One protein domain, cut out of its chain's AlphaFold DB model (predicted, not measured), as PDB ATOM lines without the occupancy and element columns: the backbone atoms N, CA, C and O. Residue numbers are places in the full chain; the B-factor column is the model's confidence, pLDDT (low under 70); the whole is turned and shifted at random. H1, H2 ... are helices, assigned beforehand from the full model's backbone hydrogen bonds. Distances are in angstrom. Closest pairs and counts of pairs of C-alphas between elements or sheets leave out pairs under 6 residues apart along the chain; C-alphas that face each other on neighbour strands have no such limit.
ATOM      1  N   ALA A   2     268.821 244.657 225.014       55.34
ATOM      2  CA  ALA A   2     269.329 244.280 223.683       55.34
ATOM      3  C   ALA A   2     270.388 243.158 223.700       55.34
ATOM      4  O   ALA A   2     270.294 242.224 222.918       55.34
ATOM      5  N   VAL A   3     271.344 243.207 224.636       62.12
ATOM      6  CA  VAL A   3     272.371 242.162 224.799       62.12
ATOM      7  C   VAL A   3     271.711 240.807 225.066       62.12
ATOM      8  O   VAL A   3     271.871 239.896 224.268       62.12
ATOM      9  N   ALA A   4     270.873 240.702 226.101       60.50
ATOM     10  CA  ALA A   4     270.128 239.480 226.416       60.50
ATOM     11  C   ALA A   4     269.351 238.925 225.207       60.50
ATOM     12  O   ALA A   4     269.453 237.738 224.916       60.50
ATOM     13  N   GLY A   5     268.674 239.793 224.443       63.41
ATOM     14  CA  GLY A   5     267.951 239.402 223.228       63.41
ATOM     15  C   GLY A   5     268.852 238.890 222.097       63.41
ATOM     16  O   GLY A   5     268.488 237.941 221.405       63.41
ATOM     17  N   ILE A   6     270.047 239.457 221.917       69.19
ATOM     18  CA  ILE A   6     271.021 238.997 220.909       69.19
ATOM     19  C   ILE A   6     271.569 237.610 221.270       69.19
ATOM     20  O   ILE A   6     271.684 236.743 220.406       69.19
ATOM     21  N   ILE A   7     271.869 237.361 222.547       67.88
ATOM     22  CA  ILE A   7     272.337 236.034 222.972       67.88
ATOM     23  C   ILE A   7     271.213 235.007 222.892       67.88
ATOM     24  O   ILE A   7     271.431 233.907 222.389       67.88
ATOM     25  N   GLU A   8     270.007 235.366 223.326       64.31
ATOM     26  CA  GLU A   8     268.864 234.459 223.287       64.31
ATOM     27  C   GLU A   8     268.485 234.084 221.846       64.31
ATOM     28  O   GLU A   8     268.214 232.917 221.570       64.31
ATOM     29  N   THR A   9     268.536 235.031 220.902       65.25
ATOM     30  CA  THR A   9     268.292 234.757 219.471       65.25
ATOM     31  C   THR A   9     269.392 233.903 218.847       65.25
ATOM     32  O   THR A   9     269.091 232.968 218.099       65.25
ATOM     33  N   HIS A  10     270.655 234.155 219.197       65.69
ATOM     34  CA  HIS A  10     271.774 233.336 218.743       65.69
ATOM     35  C   HIS A  10     271.669 231.894 219.269       65.69
ATOM     36  O   HIS A  10     271.881 230.943 218.519       65.69
ATOM     37  N   TRP A  11     271.269 231.706 220.529       64.75
ATOM     38  CA  TRP A  11     271.178 230.386 221.164       64.75
ATOM     39  C   TRP A  11     269.910 229.621 220.761       64.75
ATOM     40  O   TRP A  11     269.989 228.421 220.495       64.75
ATOM     41  N   LYS A  12     268.763 230.302 220.596       60.56
ATOM     42  CA  LYS A  12     267.546 229.708 220.009       60.56
ATOM     43  C   LYS A  12     267.790 229.208 218.587       60.56
ATOM     44  O   LYS A  12     267.343 228.119 218.245       60.56
ATOM     45  N   SER A  13     268.539 229.954 217.776       60.66
ATOM     46  CA  SER A  13     268.883 229.549 216.405       60.66
ATOM     47  C   SER A  13     269.732 228.270 216.362       60.66
ATOM     48  O   SER A  13     269.570 227.441 215.466       60.66
ATOM     49  N   VAL A  14     270.595 228.058 217.361       63.75
ATOM     50  CA  VAL A  14     271.395 226.831 217.499       63.75
ATOM     51  C   VAL A  14     270.547 225.661 218.020       63.75
ATOM     52  O   VAL A  14     270.668 224.555 217.499       63.75
ATOM     53  N   ALA A  15     269.629 225.889 218.964       59.28
ATOM     54  CA  ALA A  15     268.730 224.851 219.489       59.28
ATOM     55  C   ALA A  15     267.712 224.338 218.447       59.28
ATOM     56  O   ALA A  15     267.446 223.137 218.371       59.28
ATOM     57  N   VAL A  16     267.194 225.229 217.594       63.16
ATOM     58  CA  VAL A  16     266.268 224.882 216.498       63.16
ATOM     59  C   VAL A  16     266.943 223.990 215.449       63.16
ATOM     60  O   VAL A  16     266.321 223.063 214.938       63.16
ATOM     61  N   LYS A  17     268.238 224.198 215.172       60.19
ATOM     62  CA  LYS A  17     269.008 223.367 214.226       60.19
ATOM     63  C   LYS A  17     269.221 221.926 214.699       60.19
ATOM     64  O   LYS A  17     269.427 221.050 213.868       60.19
ATOM     65  N   SER A  30     274.543 228.978 230.854       66.44
ATOM     66  CA  SER A  30     275.742 229.175 231.654       66.44
ATOM     67  C   SER A  30     275.451 230.301 232.647       66.44
ATOM     68  O   SER A  30     275.215 231.439 232.235       66.44
ATOM     69  N   LEU A  31     275.435 229.987 233.951       69.44
ATOM     70  CA  LEU A  31     275.220 230.965 235.030       69.44
ATOM     71  C   LEU A  31     276.162 232.166 234.895       69.44
ATOM     72  O   LEU A  31     275.814 233.282 235.271       69.44
ATOM     73  N   PHE A  32     277.330 231.938 234.294       77.00
ATOM     74  CA  PHE A  32     278.296 232.965 233.941       77.00
ATOM     75  C   PHE A  32     277.690 234.088 233.084       77.00
ATOM     76  O   PHE A  32     277.939 235.266 233.331       77.00
ATOM     77  N   TRP A  33     276.845 233.746 232.109       73.31
ATOM     78  CA  TRP A  33     276.240 234.722 231.205       73.31
ATOM     79  C   TRP A  33     275.095 235.503 231.852       73.31
ATOM     80  O   TRP A  33     274.944 236.705 231.630       73.31
ATOM     81  N   LEU A  34     274.328 234.833 232.714       73.69
ATOM     82  CA  LEU A  34     273.318 235.491 233.536       73.69
ATOM     83  C   LEU A  34     273.980 236.495 234.492       73.69
ATOM     84  O   LEU A  34     273.539 237.639 234.588       73.69
ATOM     85  N   GLY A  35     275.093 236.103 235.119       81.12
ATOM     86  CA  GLY A  35     275.910 236.992 235.944       81.12
ATOM     87  C   GLY A  35     276.411 238.215 235.172       81.12
ATOM     88  O   GLY A  35     276.304 239.336 235.666       81.12
ATOM     89  N   PHE A  36     276.874 238.030 233.933       83.12
ATOM     90  CA  PHE A  36     277.313 239.134 233.076       83.12
ATOM     91  C   PHE A  36     276.185 240.132 232.764       83.12
ATOM     92  O   PHE A  36     276.386 241.347 232.820       83.12
ATOM     93  N   GLN A  37     274.974 239.638 232.498       82.25
ATOM     94  CA  GLN A  37     273.806 240.492 232.281       82.25
ATOM     95  C   GLN A  37     273.449 241.315 233.527       82.25
ATOM     96  O   GLN A  37     273.183 242.514 233.407       82.25
ATOM     97  N   TYR A  38     273.469 240.698 234.711       84.94
ATOM     98  CA  TYR A  38     273.235 241.407 235.972       84.94
ATOM     99  C   TYR A  38     274.334 242.432 236.277       84.94
ATOM    100  O   TYR A  38     274.023 243.522 236.755       84.94
ATOM    101  N   ALA A  39     275.592 242.138 235.936       89.62
ATOM    102  CA  ALA A  39     276.697 243.078 236.105       89.62
ATOM    103  C   ALA A  39     276.501 244.350 235.263       89.62
ATOM    104  O   ALA A  39     276.622 245.458 235.783       89.62
ATOM    105  N   ILE A  40     276.134 244.212 233.982       87.81
ATOM    106  CA  ILE A  40     275.842 245.369 233.119       87.81
ATOM    107  C   ILE A  40     274.638 246.152 233.645       87.81
ATOM    108  O   ILE A  40     274.685 247.379 233.683       87.81
ATOM    109  N   PHE A  41     273.574 245.463 234.065       84.88
ATOM    110  CA  PHE A  41     272.396 246.123 234.622       84.88
ATOM    111  C   PHE A  41     272.745 246.952 235.869       84.88
ATOM    112  O   PHE A  41     272.355 248.113 235.952       84.88
ATOM    113  N   GLY A  42     273.558 246.400 236.774       89.88
ATOM    114  CA  GLY A  42     274.050 247.121 237.948       89.88
ATOM    115  C   GLY A  42     274.927 248.325 237.593       89.88
ATOM    116  O   GLY A  42     274.762 249.390 238.178       89.88
ATOM    117  N   MET A  43     275.815 248.201 236.600       92.31
ATOM    118  CA  MET A  43     276.622 249.340 236.137       92.31
ATOM    119  C   MET A  43     275.752 250.473 235.581       92.31
ATOM    120  O   MET A  43     276.004 251.637 235.883       92.31
ATOM    121  N   VAL A  44     274.722 250.144 234.797       89.19
ATOM    122  CA  VAL A  44     273.790 251.135 234.239       89.19
ATOM    123  C   VAL A  44     272.999 251.833 235.345       89.19
ATOM    124  O   VAL A  44     272.856 253.054 235.296       89.19
ATOM    125  N   ASP A  45     272.524 251.094 236.347       86.75
ATOM    126  CA  ASP A  45     271.764 251.659 237.467       86.75
ATOM    127  C   ASP A  45     272.625 252.619 238.306       86.75
ATOM    128  O   ASP A  45     272.257 253.774 238.520       86.75
ATOM    129  N   MET A  46     273.844 252.198 238.660       89.50
ATOM    130  CA  MET A  46     274.795 253.036 239.400       89.50
ATOM    131  C   MET A  46     275.186 254.288 238.612       89.50
ATOM    132  O   MET A  46     275.193 255.388 239.163       89.50
ATOM    133  N   PHE A  47     275.474 254.146 237.316       87.94
ATOM    134  CA  PHE A  47     275.817 255.282 236.463       87.94
ATOM    135  C   PHE A  47     274.648 256.261 236.319       87.94
ATOM    136  O   PHE A  47     274.847 257.472 236.379       87.94
ATOM    137  N   THR A  48     273.421 255.753 236.185       86.06
ATOM    138  CA  THR A  48     272.219 256.589 236.085       86.06
ATOM    139  C   THR A  48     271.975 257.360 237.381       86.06
ATOM    140  O   THR A  48     271.716 258.561 237.332       86.06
ATOM    141  N   LEU A  49     272.115 256.710 238.542       84.50
ATOM    142  CA  LEU A  49     271.963 257.358 239.848       84.50
ATOM    143  C   LEU A  49     273.022 258.442 240.080       84.50
ATOM    144  O   LEU A  49     272.678 259.549 240.495       84.50
ATOM    145  N   VAL A  50     274.292 258.150 239.786       87.75
ATOM    146  CA  VAL A  50     275.392 259.114 239.943       87.75
ATOM    147  C   VAL A  50     275.247 260.276 238.961       87.75
ATOM    148  O   VAL A  50     275.317 261.428 239.381       87.75
ATOM    149  N   GLY A  51     274.976 259.998 237.683       85.31
ATOM    150  CA  GLY A  51     274.818 261.031 236.658       85.31
ATOM    151  C   GLY A  51     273.635 261.959 236.933       85.31
ATOM    152  O   GLY A  51     273.751 263.173 236.772       85.31
ATOM    153  N   LEU A  52     272.517 261.414 237.423       80.38
ATOM    154  CA  LEU A  52     271.373 262.213 237.855       80.38
ATOM    155  C   LEU A  52     271.755 263.123 239.029       80.38
ATOM    156  O   LEU A  52     271.443 264.314 239.017       80.38
ATOM    157  N   LEU A  53     272.453 262.574 240.025       79.44
ATOM    158  CA  LEU A  53     272.867 263.306 241.216       79.44
ATOM    159  C   LEU A  53     273.837 264.445 240.862       79.44
ATOM    160  O   LEU A  53     273.610 265.584 241.267       79.44
ATOM    161  N   GLU A  54     274.876 264.170 240.073       83.12
ATOM    162  CA  GLU A  54     275.855 265.172 239.630       83.12
ATOM    163  C   GLU A  54     275.215 266.269 238.779       83.12
ATOM    164  O   GLU A  54     275.494 267.447 238.998       83.12
ATOM    165  N   PHE A  55     274.308 265.910 237.868       78.06
ATOM    166  CA  PHE A  55     273.577 266.882 237.060       78.06
ATOM    167  C   PHE A  55     272.706 267.801 237.926       78.06
ATOM    168  O   PHE A  55     272.760 269.026 237.791       78.06
ATOM    169  N   PHE A  56     271.957 267.234 238.878       75.50
ATOM    170  CA  PHE A  56     271.177 268.025 239.829       75.50
ATOM    171  C   PHE A  56     272.064 268.912 240.701       75.50
ATOM    172  O   PHE A  56     271.715 270.066 240.938       75.50
ATOM    173  N   TYR A  57     273.212 268.420 241.168       73.75
ATOM    174  CA  TYR A  57     274.138 269.228 241.961       73.75
ATOM    175  C   TYR A  57     274.792 270.354 241.154       73.75
ATOM    176  O   TYR A  57     275.020 271.425 241.728       73.75
ATOM    177  N   ALA A  58     275.079 270.128 239.869       77.12
ATOM    178  CA  ALA A  58     275.676 271.110 238.969       77.12
ATOM    179  C   ALA A  58     274.693 272.229 238.582       77.12
ATOM    180  O   ALA A  58     275.087 273.394 238.540       77.12
ATOM    181  N   GLU A  59     273.418 271.902 238.358       73.38
ATOM    182  CA  GLU A  59     272.401 272.883 237.948       73.38
ATOM    183  C   GLU A  59     271.671 273.538 239.140       73.38
ATOM    184  O   GLU A  59     271.126 274.642 239.038       73.38
ATOM    185  N   SER A  60     271.649 272.892 240.309       67.88
ATOM    186  CA  SER A  60     270.913 273.386 241.473       67.88
ATOM    187  C   SER A  60     271.519 274.671 242.049       67.88
ATOM    188  O   SER A  60     272.532 274.655 242.754       67.88
TER     189      SER A  60
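What this domain is: This is residues 2 to 17 and 30 to 60 of the 201 residues of an uncharacterized protein of Actinidia rufa (UniProt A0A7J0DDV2). Two helices, H1 and the much longer H2, run opposite ways at a shallow tilt of 18 degrees and are staggered, set off sideways from each other, with a short overlap in which the first part of H1, near Ala 4, is beside the first part of H2, near Gln 37. From this overlap residues 8 to 17 of H1 stick out towards one end of a thin rod, and residues 41 to 60, of which 41 to 59 belong to H2, stick out towards the other. The printed part has 47 residues, with H1 and then H2 along the chain and no named strand, and its class is all helix. It is extended, with a radius of gyration of the C-alphas of 16.8 A, and spans 57 by 17 by 6 A.

Where its parts are: H1 takes residues 2 to 17, from C-alpha 2 at (269.329, 244.280, 223.683) to C-alpha 17 at (269.008, 223.367, 214.226), a length of 23.0 A. H2 takes residues 31 to 59 and is 42.1 A long, ending at C-alpha 59 at (272.401, 272.883, 237.948).

How they stand to each other: H1 and H2 are close but not clearly touching, with 2 pairs of C-alphas within 8 A. Their closest C-alphas are those of Ala 4 and Gln 37, 7.0 A apart. They run opposite ways at a shallow tilt of 18 degrees, and their centres are 25.1 A apart. In H2 every O i to N i+4 pair is within hydrogen-bond range, and in H1 11 of 12 are.

The domain as a whole: The two C-alphas farthest apart, those of Lys 17 and Ser 60, are 57.0 A from each other. Residues 18 to 29 are cut out and not printed; C-alphas 17 and 30 are 19.6 A apart across this cut, which the link from H1 to H2 spans. The mean pLDDT of the printed part is 75.1, and it is under 70 at residues 2 to 17, 30 to 31 and 60.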